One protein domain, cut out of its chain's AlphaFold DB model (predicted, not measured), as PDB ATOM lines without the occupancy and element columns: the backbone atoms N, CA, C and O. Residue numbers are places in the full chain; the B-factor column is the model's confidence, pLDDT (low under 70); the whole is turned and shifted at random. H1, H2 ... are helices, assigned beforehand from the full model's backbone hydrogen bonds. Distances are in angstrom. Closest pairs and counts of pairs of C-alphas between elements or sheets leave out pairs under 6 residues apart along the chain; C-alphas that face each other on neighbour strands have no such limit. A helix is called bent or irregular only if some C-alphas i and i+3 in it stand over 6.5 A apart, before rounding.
ATOM      1  N   GLU A   2      43.719  42.446  29.665       87.19
ATOM      2  CA  GLU A   2      43.018  41.214  29.243       87.19
ATOM      3  C   GLU A   2      41.750  41.442  28.398       87.19
ATOM      4  O   GLU A   2      41.569  40.805  27.361       87.19
ATOM      5  N   GLY A   3      40.903  42.401  28.789       92.94
ATOM      6  CA  GLY A   3      39.702  42.744  28.021       92.94
ATOM      7  C   GLY A   3      39.979  43.336  26.636       92.94
ATOM      8  O   GLY A   3      39.184  43.122  25.725       92.94
ATOM      9  N   TRP A   4      41.116  44.020  26.449       95.12
ATOM     10  CA  TRP A   4      41.523  44.546  25.140       95.12
ATOM     11  C   TRP A   4      41.847  43.412  24.173       95.12
ATOM     12  O   TRP A   4      41.287  43.381  23.083       95.12
ATOM     13  N   ALA A   5      42.659  42.438  24.596       94.50
ATOM     14  CA  ALA A   5      42.975  41.273  23.773       94.50
ATOM     15  C   ALA A   5      41.694  40.539  23.343       94.50
ATOM     16  O   ALA A   5      41.466  40.301  22.155       94.50
ATOM     17  N   HIS A   6      40.794  40.283  24.297       97.19
ATOM     18  CA  HIS A   6      39.544  39.590  24.007       97.19
ATOM     19  C   HIS A   6      38.586  40.400  23.106       97.19
ATOM     20  O   HIS A   6      37.845  39.837  22.294       97.19
ATOM     21  N   TYR A   7      38.601  41.729  23.227       97.75
ATOM     22  CA  TYR A   7      37.916  42.638  22.311       97.75
ATOM     23  C   TYR A   7      38.505  42.564  20.893       97.75
ATOM     24  O   TYR A   7      37.750  42.400  19.933       97.75
ATOM     25  N   THR A   8      39.833  42.632  20.755       97.44
ATOM     26  CA  THR A   8      40.505  42.644  19.449       97.44
ATOM     27  C   THR A   8      40.330  41.342  18.679       97.44
ATOM     28  O   THR A   8      40.130  41.397  17.471       97.44
ATOM     29  N   GLU A   9      40.309  40.191  19.364       97.50
ATOM     30  CA  GLU A   9      40.018  38.884  18.750       97.50
ATOM     31  C   GLU A   9      38.703  38.915  17.956       97.50
ATOM     32  O   GLU A   9      38.639  38.453  16.821       97.50
ATOM     33  N   GLN A  10      37.648  39.484  18.549       97.62
ATOM     34  CA  GLN A  10      36.361  39.632  17.877       97.62
ATOM     35  C   GLN A  10      36.408  40.737  16.815       97.62
ATOM     36  O   GLN A  10      35.936  40.530  15.701       97.62
ATOM     37  N   MET A  11      36.972  41.899  17.159       97.81
ATOM     38  CA  MET A  11      37.005  43.071  16.282       97.81
ATOM     39  C   MET A  11      37.692  42.769  14.950       97.81
ATOM     40  O   MET A  11      37.141  43.127  13.917       97.81
ATOM     41  N   MET A  12      38.828  42.062  14.964       97.94
ATOM     42  CA  MET A  12      39.555  41.692  13.746       97.94
ATOM     43  C   MET A  12      38.663  40.920  12.768       97.94
ATOM     44  O   MET A  12      38.628  41.236  11.582       97.94
ATOM     45  N   LEU A  13      37.893  39.949  13.264       97.75
ATOM     46  CA  LEU A  13      36.956  39.192  12.431       97.75
ATOM     47  C   LEU A  13      35.766  40.043  11.968       97.75
ATOM     48  O   LEU A  13      35.266  39.843  10.866       97.75
ATOM     49  N   ASP A  14      35.293  40.977  12.796       96.38
ATOM     50  CA  ASP A  14      34.190  41.883  12.446       96.38
ATOM     51  C   ASP A  14      34.583  42.864  11.326       96.38
ATOM     52  O   ASP A  14      33.726  43.256  10.539       96.38
ATOM     53  N   ILE A  15      35.867  43.233  11.222       96.31
ATOM     54  CA  ILE A  15      36.388  44.110  10.157       96.31
ATOM     55  C   ILE A  15      36.871  43.351   8.910       96.31
ATOM     56  O   ILE A  15      37.444  43.963   8.012       96.31
ATOM     57  N   GLY A  16      36.646  42.035   8.841       96.50
ATOM     58  CA  GLY A  16      36.910  41.230   7.645       96.50
ATOM     59  C   GLY A  16      38.210  40.424   7.653       96.50
ATOM     60  O   GLY A  16      38.530  39.805   6.642       96.50
ATOM     61  N   TYR A  17      38.954  40.364   8.766       97.12
ATOM     62  CA  TYR A  17      40.101  39.456   8.851       97.12
ATOM     63  C   TYR A  17      39.665  38.003   8.622       97.12
ATOM     64  O   TYR A  17      38.725  37.518   9.256       97.12
ATOM     65  N   GLY A  18      40.386  37.299   7.747       95.50
ATOM     66  CA  GLY A  18      40.098  35.906   7.410       95.50
ATOM     67  C   GLY A  18      38.940  35.721   6.431       95.50
ATOM     68  O   GLY A  18      38.407  34.618   6.358       95.50
ATOM     69  N   ASP A  19      38.533  36.780   5.720       96.56
ATOM     70  CA  ASP A  19      37.611  36.741   4.575       96.56
ATOM     71  C   ASP A  19      36.285  36.010   4.855       96.56
ATOM     72  O   ASP A  19      35.712  35.336   4.000       96.56
ATOM     73  N   GLY A  20      35.791  36.127   6.091       94.75
ATOM     74  CA  GLY A  20      34.547  35.489   6.516       94.75
ATOM     75  C   GLY A  20      34.641  33.976   6.749       94.75
ATOM     76  O   GLY A  20      33.594  33.335   6.831       94.75
ATOM     77  N   ASP A  21      35.842  33.395   6.893       97.44
ATOM     78  CA  ASP A  21      36.009  31.966   7.189       97.44
ATOM     79  C   ASP A  21      35.262  31.587   8.488       97.44
ATOM     80  O   ASP A  21      35.649  32.006   9.593       97.44
ATOM     81  N   PRO A  22      34.205  30.754   8.404       97.06
ATOM     82  CA  PRO A  22      33.400  30.394   9.565       97.06
ATOM     83  C   PRO A  22      34.198  29.614  10.615       97.06
ATOM     84  O   PRO A  22      33.831  29.632  11.790       97.06
ATOM     85  N   ARG A  23      35.306  28.960  10.241       98.00
ATOM     86  CA  ARG A  23      36.165  28.220  11.178       98.00
ATOM     87  C   ARG A  23      36.895  29.162  12.127       98.00
ATOM     88  O   ARG A  23      36.978  28.865  13.317       98.00
ATOM     89  N   LEU A  24      37.362  30.312  11.635       97.75
ATOM     90  CA  LEU A  24      38.002  31.332  12.472       97.75
ATOM     91  C   LEU A  24      36.998  31.939  13.452       97.75
ATOM     92  O   LEU A  24      37.293  32.065  14.642       97.75
ATOM     93  N   ARG A  25      35.781  32.242  12.981       97.75
ATOM     94  CA  ARG A  25      34.699  32.726  13.850       97.75
ATOM     95  C   ARG A  25      34.320  31.692  14.903       97.75
ATOM     96  O   ARG A  25      34.189  32.042  16.072       97.75
ATOM     97  N   LEU A  26      34.181  30.426  14.513       97.88
ATOM     98  CA  LEU A  26      33.870  29.341  15.436       97.88
ATOM     99  C   LEU A  26      34.956  29.184  16.506       97.88
ATOM    100  O   LEU A  26      34.624  29.107  17.687       97.88
ATOM    101  N   ALA A  27      36.235  29.190  16.122       97.31
ATOM    102  CA  ALA A  27      37.353  29.110  17.061       97.31
ATOM    103  C   ALA A  27      37.369  30.302  18.034       97.31
ATOM    104  O   ALA A  27      37.464  30.115  19.246       97.31
ATOM    105  N   GLN A  28      37.183  31.524  17.530       97.88
ATOM    106  CA  GLN A  28      37.107  32.730  18.360       97.88
ATOM    107  C   GLN A  28      35.942  32.666  19.359       97.88
ATOM    108  O   GLN A  28      36.117  33.007  20.532       97.88
ATOM    109  N   LEU A  29      34.760  32.222  18.922       97.94
ATOM    110  CA  LEU A  29      33.586  32.067  19.786       97.94
ATOM    111  C   LEU A  29      33.792  30.970  20.832       97.94
ATOM    112  O   LEU A  29      33.464  31.171  22.001       97.94
ATOM    113  N   LYS A  30      34.373  29.838  20.436       97.06
ATOM    114  CA  LYS A  30      34.724  28.734  21.329       97.06
ATOM    115  C   LYS A  30      35.642  29.204  22.459       97.06
ATOM    116  O   LYS A  30      35.347  28.947  23.623       97.06
ATOM    117  N   GLU A  31      36.683  29.966  22.134       96.62
ATOM    118  CA  GLU A  31      37.561  30.560  23.142       96.62
ATOM    119  C   GLU A  31      36.834  31.614  23.991       96.62
ATOM    120  O   GLU A  31      37.013  31.673  25.207       96.62
ATOM    121  N   ALA A  32      35.962  32.435  23.394       98.06
ATOM    122  CA  ALA A  32      35.149  33.409  24.129       98.06
ATOM    123  C   ALA A  32      34.254  32.759  25.197       98.06
ATOM    124  O   ALA A  32      34.123  33.303  26.292       98.06
ATOM    125  N   LEU A  33      33.678  31.586  24.914       98.44
ATOM    126  CA  LEU A  33      32.834  30.861  25.868       98.44
ATOM    127  C   LEU A  33      33.590  30.497  27.148       98.44
ATOM    128  O   LEU A  33      33.031  30.640  28.235       98.44
ATOM    129  N   THR A  34      34.865  30.112  27.052       98.06
ATOM    130  CA  THR A  34      35.708  29.859  28.231       98.06
ATOM    131  C   THR A  34      35.843  31.115  29.090       98.06
ATOM    132  O   THR A  34      35.602  31.065  30.296       98.06
ATOM    133  N   ARG A  35      36.159  32.270  28.485       98.25
ATOM    134  CA  ARG A  35      36.281  33.545  29.222       98.25
ATOM    135  C   ARG A  35      34.934  33.988  29.822       98.25
ATOM    136  O   ARG A  35      34.896  34.454  30.957       98.25
ATOM    137  N   ASN A  36      33.821  33.740  29.132       98.56
ATOM    138  CA  ASN A  36      32.477  34.002  29.659       98.56
ATOM    139  C   ASN A  36      32.123  33.092  30.847       98.56
ATOM    140  O   ASN A  36      31.508  33.548  31.811       98.56
ATOM    141  N   CYS A  37      32.536  31.824  30.816       98.56
ATOM    142  CA  CYS A  37      32.368  30.922  31.954       98.56
ATOM    143  C   CYS A  37      33.195  31.384  33.157       98.56
ATOM    144  O   CYS A  37      32.668  31.368  34.264       98.56
ATOM    145  N   ARG A  38      34.429  31.877  32.952       98.56
ATOM    146  CA  ARG A  38      35.233  32.505  34.023       98.56
ATOM    147  C   ARG A  38      34.498  33.679  34.659       98.56
ATOM    148  O   ARG A  38      34.408  33.748  35.877       98.56
ATOM    149  N   TYR A  39      33.907  34.556  33.846       98.44
ATOM    150  CA  TYR A  39      33.128  35.690  34.347       98.44
ATOM    151  C   TYR A  39      31.977  35.260  35.265       98.44
ATOM    152  O   TYR A  39      31.845  35.762  36.380       98.44
ATOM    153  N   ILE A  40      31.183  34.279  34.829       98.50
ATOM    154  CA  ILE A  40      30.067  33.743  35.619       98.50
ATOM    155  C   ILE A  40      30.575  33.033  36.880       98.50
ATOM    156  O   ILE A  40      30.032  33.250  37.963       98.50
ATOM    157  N   ALA A  41      31.591  32.179  36.741       98.56
ATOM    158  CA  ALA A  41      32.126  31.374  37.830       98.56
ATOM    159  C   ALA A  41      32.748  32.243  38.930       98.56
ATOM    160  O   ALA A  41      32.407  32.036  40.089       98.56
ATOM    161  N   ALA A  42      33.551  33.261  38.590       98.31
ATOM    162  CA  ALA A  42      34.082  34.211  39.575       98.31
ATOM    163  C   ALA A  42      32.964  34.815  40.424       98.31
ATOM    164  O   ALA A  42      33.004  34.746  41.648       98.31
ATOM    165  N   ILE A  43      31.946  35.391  39.781       98.31
ATOM    166  CA  ILE A  43      30.861  36.058  40.503       98.31
ATOM    167  C   ILE A  43      30.131  35.042  41.382       98.31
ATOM    168  O   ILE A  43      29.988  35.235  42.586       98.31
ATOM    169  N   LYS A  44      29.704  33.914  40.811       98.56
ATOM    170  CA  LYS A  44      28.870  32.959  41.543       98.56
ATOM    171  C   LYS A  44      29.612  32.228  42.661       98.56
ATOM    172  O   LYS A  44      28.999  31.965  43.693       98.56
ATOM    173  N   MET A  45      30.896  31.910  42.497       98.31
ATOM    174  CA  MET A  45      31.687  31.291  43.569       98.31
ATOM    175  C   MET A  45      31.814  32.232  44.761       98.31
ATOM    176  O   MET A  45      31.576  31.827  45.896       98.31
ATOM    177  N   HIS A  46      32.133  33.500  44.494       98.00
ATOM    178  CA  HIS A  46      32.477  34.466  45.538       98.00
ATOM    179  C   HIS A  46      31.273  35.224  46.107       98.00
ATOM    180  O   HIS A  46      31.406  35.880  47.136       98.00
ATOM    181  N   THR A  47      30.093  35.133  45.484       98.06
ATOM    182  CA  THR A  47      28.890  35.839  45.963       98.06
ATOM    183  C   THR A  47      27.639  34.967  46.097       98.06
ATOM    184  O   THR A  47      26.649  35.440  46.648       98.06
ATOM    185  N   GLN A  48      27.619  33.738  45.564       98.12
ATOM    186  CA  GLN A  48      26.415  32.882  45.516       98.12
ATOM    187  C   GLN A  48      26.678  31.427  45.942       98.12
ATOM    188  O   GLN A  48      25.786  30.593  45.818       98.12
ATOM    189  N   GLY A  49      27.876  31.107  46.442       97.25
ATOM    190  CA  GLY A  49      28.197  29.773  46.956       97.25
ATOM    191  C   GLY A  49      28.334  28.684  45.888       97.25
ATOM    192  O   GLY A  49      28.229  27.508  46.223       97.25
ATOM    193  N   MET A  50      28.571  29.047  44.619       98.50
ATOM    194  CA  MET A  50      28.850  28.059  43.570       98.50
ATOM    195  C   MET A  50      30.075  27.215  43.940       98.50
ATOM    196  O   MET A  50      31.148  27.743  44.229       98.50
ATOM    197  N   THR A  51      29.919  25.899  43.877       98.69
ATOM    198  CA  THR A  51      30.976  24.923  44.169       98.69
ATOM    199  C   THR A  51      31.927  24.728  42.981       98.69
ATOM    200  O   THR A  51      31.606  25.049  41.830       98.69
ATOM    201  N   VAL A  52      33.106  24.147  43.229       98.56
ATOM    202  CA  VAL A  52      34.064  23.790  42.162       98.56
ATOM    203  C   VAL A  52      33.444  22.790  41.186       98.56
ATOM    204  O   VAL A  52      33.662  22.881  39.978       98.56
ATOM    205  N   GLU A  53      32.637  21.855  41.677       98.69
ATOM    206  CA  GLU A  53      31.926  20.859  40.880       98.69
ATOM    207  C   GLU A  53      30.877  21.510  39.967       98.69
ATOM    208  O   GLU A  53      30.796  21.181  38.783       98.69
ATOM    209  N   GLU A  54      30.107  22.473  40.479       98.75
ATOM    210  CA  GLU A  54      29.142  23.244  39.685       98.75
ATOM    211  C   GLU A  54      29.814  24.076  38.600       98.75
ATOM    212  O   GLU A  54      29.365  24.070  37.453       98.75
ATOM    213  N   ALA A  55      30.911  24.751  38.931       98.69
ATOM    214  CA  ALA A  55      31.670  25.493  37.939       98.69
ATOM    215  C   ALA A  55      32.337  24.569  36.916       98.69
ATOM    216  O   ALA A  55      32.350  24.883  35.730       98.69
ATOM    217  N   THR A  56      32.825  23.398  37.330       98.81
ATOM    218  CA  THR A  56      33.353  22.390  36.397       98.81
ATOM    219  C   THR A  56      32.277  22.012  35.377       98.81
ATOM    220  O   THR A  56      32.541  22.055  34.176       98.81
ATOM    221  N   ARG A  57      31.041  21.741  35.827       98.81
ATOM    222  CA  ARG A  57      29.900  21.493  34.928       98.81
ATOM    223  C   ARG A  57      29.614  22.681  34.014       98.81
ATOM    224  O   ARG A  57      29.430  22.476  32.820       98.81
ATOM    225  N   LEU A  58      29.658  23.912  34.529       98.69
ATOM    226  CA  LEU A  58      29.498  25.124  33.717       98.69
ATOM    227  C   LEU A  58      30.500  25.158  32.549       98.69
ATOM    228  O   LEU A  58      30.090  25.364  31.407       98.69
ATOM    229  N   PHE A  59      31.790  24.922  32.804       98.69
ATOM    230  CA  PHE A  59      32.811  24.895  31.749       98.69
ATOM    231  C   PHE A  59      32.605  23.735  30.759       98.69
ATOM    232  O   PHE A  59      32.778  23.924  29.554       98.69
ATOM    233  N   GLN A  60      32.193  22.553  31.226       98.62
ATOM    234  CA  GLN A  60      31.894  21.428  30.333       98.62
ATOM    235  C   GLN A  60      30.678  21.709  29.440       98.62
ATOM    236  O   GLN A  60      30.735  21.496  28.235       98.62
ATOM    237  N   GLU A  61      29.589  22.224  30.001       98.44
ATOM    238  CA  GLU A  61      28.326  22.407  29.278       98.44
ATOM    239  C   GLU A  61      28.312  23.655  28.396       98.44
ATOM    240  O   GLU A  61      27.685  23.657  27.338       98.44
ATOM    241  N   LYS A  62      28.950  24.744  28.841       98.31
ATOM    242  CA  LYS A  62      28.859  26.054  28.175       98.31
ATOM    243  C   LYS A  62      30.109  26.428  27.402       98.31
ATOM    244  O   LYS A  62      29.992  27.146  26.417       98.31
ATOM    245  N   ALA A  63      31.280  25.937  27.805       97.44
ATOM    246  CA  ALA A  63      32.517  26.120  27.052       97.44
ATOM    247  C   ALA A  63      32.949  24.857  26.299       97.44
ATOM    248  O   ALA A  63      33.985  24.896  25.647       97.44
ATOM    249  N   PHE A  64      32.185  23.755  26.342       97.56
ATOM    250  CA  PHE A  64      32.517  22.440  25.760       97.56
ATOM    251  C   PHE A  64      33.956  21.992  26.065       97.56
ATOM    252  O   PHE A  64      34.678  21.529  25.179       97.56
ATOM    253  N   ALA A  65      34.419  22.258  27.286       97.75
ATOM    254  CA  ALA A  65      35.731  21.834  27.749       97.75
ATOM    255  C   ALA A  65      35.681  20.377  28.224       97.75
ATOM    256  O   ALA A  65      34.694  19.935  28.813       97.75
ATOM    257  N   GLU A  66      36.774  19.647  28.025       98.19
ATOM    258  CA  GLU A  66      36.939  18.327  28.631       98.19
ATOM    259  C   GLU A  66      36.996  18.425  30.159       98.19
ATOM    260  O   GLU A  66      37.356  19.458  30.728       98.19
ATOM    261  N   LYS A  67      36.676  17.328  30.852       97.50
ATOM    262  CA  LYS A  67      36.545  17.324  32.320       97.50
ATOM    263  C   LYS A  67      37.791  17.847  33.046       97.50
ATOM    264  O   LYS A  67      37.667  18.618  33.995       97.50
ATOM    265  N   ALA A  68      38.981  17.421  32.624       98.38
ATOM    266  CA  ALA A  68      40.236  17.823  33.256       98.38
ATOM    267  C   ALA A  68      40.508  19.341  33.132       98.38
ATOM    268  O   ALA A  68      40.621  19.989  34.176       98.38
ATOM    269  N   PRO A  69      40.543  19.945  31.925       98.00
ATOM    270  CA  PRO A  69      40.710  21.392  31.796       98.00
ATOM    271  C   PRO A  69      39.539  22.187  32.394       98.00
ATOM    272  O   PRO A  69      39.771  23.219  33.016       98.00
ATOM    273  N   ALA A  70      38.298  21.694  32.303       98.62
ATOM    274  CA  ALA A  70      37.143  22.330  32.943       98.62
ATOM    275  C   ALA A  70      37.317  22.437  34.466       98.62
ATOM    276  O   ALA A  70      37.078  23.492  35.055       98.62
ATOM    277  N   ARG A  71      37.788  21.360  35.107       98.62
ATOM    278  CA  ARG A  71      38.070  21.364  36.543       98.62
ATOM    279  C   ARG A  71      39.237  22.285  36.883       98.62
ATOM    280  O   ARG A  71      39.199  22.934  37.921       98.62
ATOM    281  N   GLN A  72      40.260  22.358  36.034       98.50
ATOM    282  CA  GLN A  72      41.379  23.277  36.235       98.50
ATOM    283  C   GLN A  72      40.916  24.742  36.231       98.50
ATOM    284  O   GLN A  72      41.304  25.499  37.117       98.50
ATOM    285  N   GLU A  73      40.046  25.131  35.296       98.38
ATOM    286  CA  GLU A  73      39.445  26.473  35.261       98.38
ATOM    287  C   GLU A  73      38.551  26.747  36.477       98.38
ATOM    288  O   GLU A  73      38.615  27.825  37.070       98.38
ATOM    289  N   ALA A  74      37.754  25.762  36.895       98.50
ATOM    290  CA  ALA A  74      36.937  25.875  38.099       98.50
ATOM    291  C   ALA A  74      37.802  26.065  39.358       98.50
ATOM    292  O   ALA A  74      37.557  26.974  40.144       98.50
ATOM    293  N   VAL A  75      38.852  25.258  39.525       98.56
ATOM    294  CA  VAL A  75      39.788  25.387  40.651       98.56
ATOM    295  C   VAL A  75      40.523  26.724  40.603       98.56
ATOM    296  O   VAL A  75      40.685  27.347  41.643       98.56
ATOM    297  N   ARG A  76      40.914  27.210  39.419       98.38
ATOM    298  CA  ARG A  76      41.514  28.544  39.279       98.38
ATOM    299  C   ARG A  76      40.613  29.643  39.839       98.38
ATOM    300  O   ARG A  76      41.102  30.528  40.532       98.38
ATOM    301  N   GLY A  77      39.306  29.557  39.596       97.81
ATOM    302  CA  GLY A  77      38.338  30.546  40.078       97.81
ATOM    303  C   GLY A  77      38.300  30.729  41.594       97.81
ATOM    304  O   GLY A  77      37.909  31.798  42.061       97.81
ATOM    305  N   THR A  78      38.739  29.734  42.373       97.81
ATOM    306  CA  THR A  78      38.728  29.821  43.841       97.81
ATOM    307  C   THR A  78      39.818  30.741  44.387       97.81
ATOM    308  O   THR A  78      39.614  31.354  45.432       97.81
ATOM    309  N   PHE A  79      40.948  30.870  43.683       96.94
ATOM    310  CA  PHE A  79      42.094  31.682  44.109       96.94
ATOM    311  C   PHE A  79      42.401  32.868  43.184       96.94
ATOM    312  O   PHE A  79      43.140  33.766  43.575       96.94
ATOM    313  N   ASP A  80      41.836  32.897  41.976       97.38
ATOM    314  CA  ASP A  80      41.943  34.000  41.018       97.38
ATOM    315  C   ASP A  80      40.540  34.481  40.598       97.38
ATOM    316  O   ASP A  80      40.073  34.175  39.497       97.38
ATOM    317  N   PRO A  81      39.839  35.251  41.454       94.06
ATOM    318  CA  PRO A  81      38.576  35.879  41.063       94.06
ATOM    319  C   PRO A  81      38.765  36.896  39.923       94.06
ATOM    320  O   PRO A  81      37.816  37.211  39.209       94.06
ATOM    321  N   GLY A  82      39.985  37.404  39.720       95.50
ATOM    322  CA  GLY A  82      40.305  38.424  38.722       95.50
ATOM    323  C   GLY A  82      40.165  37.948  37.278       95.50
ATOM    324  O   GLY A  82      39.992  38.777  36.384       95.50
ATOM    325  N   TYR A  83      40.135  36.637  37.027       96.81
ATOM    326  CA  TYR A  83      39.990  36.074  35.680       96.81
ATOM    327  C   TYR A  83      38.650  36.395  34.976       96.81
ATOM    328  O   TYR A  83      38.459  36.053  33.807       96.81
ATOM    329  N   LEU A  84      37.723  37.082  35.658       96.50
ATOM    330  CA  LEU A  84      36.501  37.644  35.080       96.50
ATOM    331  C   LEU A  84      36.796  38.855  34.180       96.50
ATOM    332  O   LEU A  84      35.999  39.192  33.299       96.50
ATOM    333  N   ASN A  85      37.952  39.500  34.380       95.50
ATOM    334  CA  ASN A  85      38.320  40.765  33.747       95.50
ATOM    335  C   ASN A  85      38.463  40.676  32.222       95.50
ATOM    336  O   ASN A  85      38.307  41.696  31.547       95.50
ATOM    337  N   TYR A  86      38.694  39.485  31.656       95.44
ATOM    338  CA  TYR A  86      38.658  39.272  30.206       95.44
ATOM    339  C   TYR A  86      37.301  39.679  29.617       95.44
ATOM    340  O   TYR A  86      37.226  40.554  28.752       95.44
TER     341      TYR A  86
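AT A GLANCE: This is residues 2 to 86 of the 141 residues of an uncharacterized protein of Nitrolancea hollandica Lb (UniProt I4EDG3). One long helix, H2, forms the spine of an elongated model: H1 folds back beside its first part, and H3 folds back along its last part on another side. H4 crosses at a steep tilt beside H3 and the last part of H2, and short H5 runs back along H2 to meet the beginning of H1. The printed part has 85 residues with five named helices, H1 to H5 in that order, and no named strand; the class is all helix. It is only just compact, close to loose, with a radius of gyration of the C-alphas of 14.0 A and spans of 43 by 24 by 16 A.

HOW THE PARTS SIT: H1, residues 2 to 14, and H2, residues 22 to 48, form a helical hairpin at a shallow tilt of 31 degrees. H2 touches H1 with residues 24 to 32 alone; their closest C-alphas, of Glu 9 and Gln 28, are 6.8 A apart. H2 is the hub, touching four other helices. With H3, residues 52 to 63, it forms a second helical hairpin, tilt 24 degrees; the closest C-alphas, of Leu 33 and Ala 63, are 4.9 A apart. H4, residues 67 to 79, touches H3 at a steep tilt of 57 degrees, with the C-alphas of Thr 56 and Arg 71 closest at 4.8 A. Residues 73 to 78 of H4 touch residues 38 to 46 of H2, closest at the C-alphas of Gly 77 and Ala 42, 5.6 A. H5, residues 81 to 86, touches residues 35 to 46 of H2, opposite ways at 31 degrees, a shallow tilt; the C-alphas of Tyr 39 and Leu 84 are closest, 4.0 A. H5 also touches residues 2 to 6 of H1, closest at the C-alphas of Gly 3 and Tyr 86, 4.2 A. H1 is apart from H3 and H4, and H3 from H5. The helix packing is mostly aligned, but only just: 4 of 6 touching pairs are at a shallow tilt. In H3 every O i to N i+4 pair is within hydrogen-bond range; the counts are 7 of 9 in H1, 22 of 23 in H2, 7 of 9 in H4 and 0 of 2 in H5, where 1 of 3 O i to N i+3 pairs is within range.

IN THESE COORDINATES: H1 begins at C-alpha 2, (43.018, 41.214, 29.243), and is 19.0 A long. H2 measures 36.7 A from C-alpha 22 to C-alpha 48 at (26.415, 32.882, 45.516). H3 is 15.4 A and H4 19.4 A long. H5, 11.4 A, ends at C-alpha 86, (38.658, 39.272, 30.206), and is only just irregular: C-alphas 81 and 84 are 6.6 A apart.

THE WHOLE: The two C-alphas farthest apart, of Asp 19 and Gly 49, are 44.0 A apart, while those of the first and last printed residues, Glu 2 and Tyr 86, are 4.9 A apart. The printed part has no cut and no long link; the link from H1 to H2 is short, and the other three are tight. The mean pLDDT of the printed part is 97.5, and no printed residue is under 70.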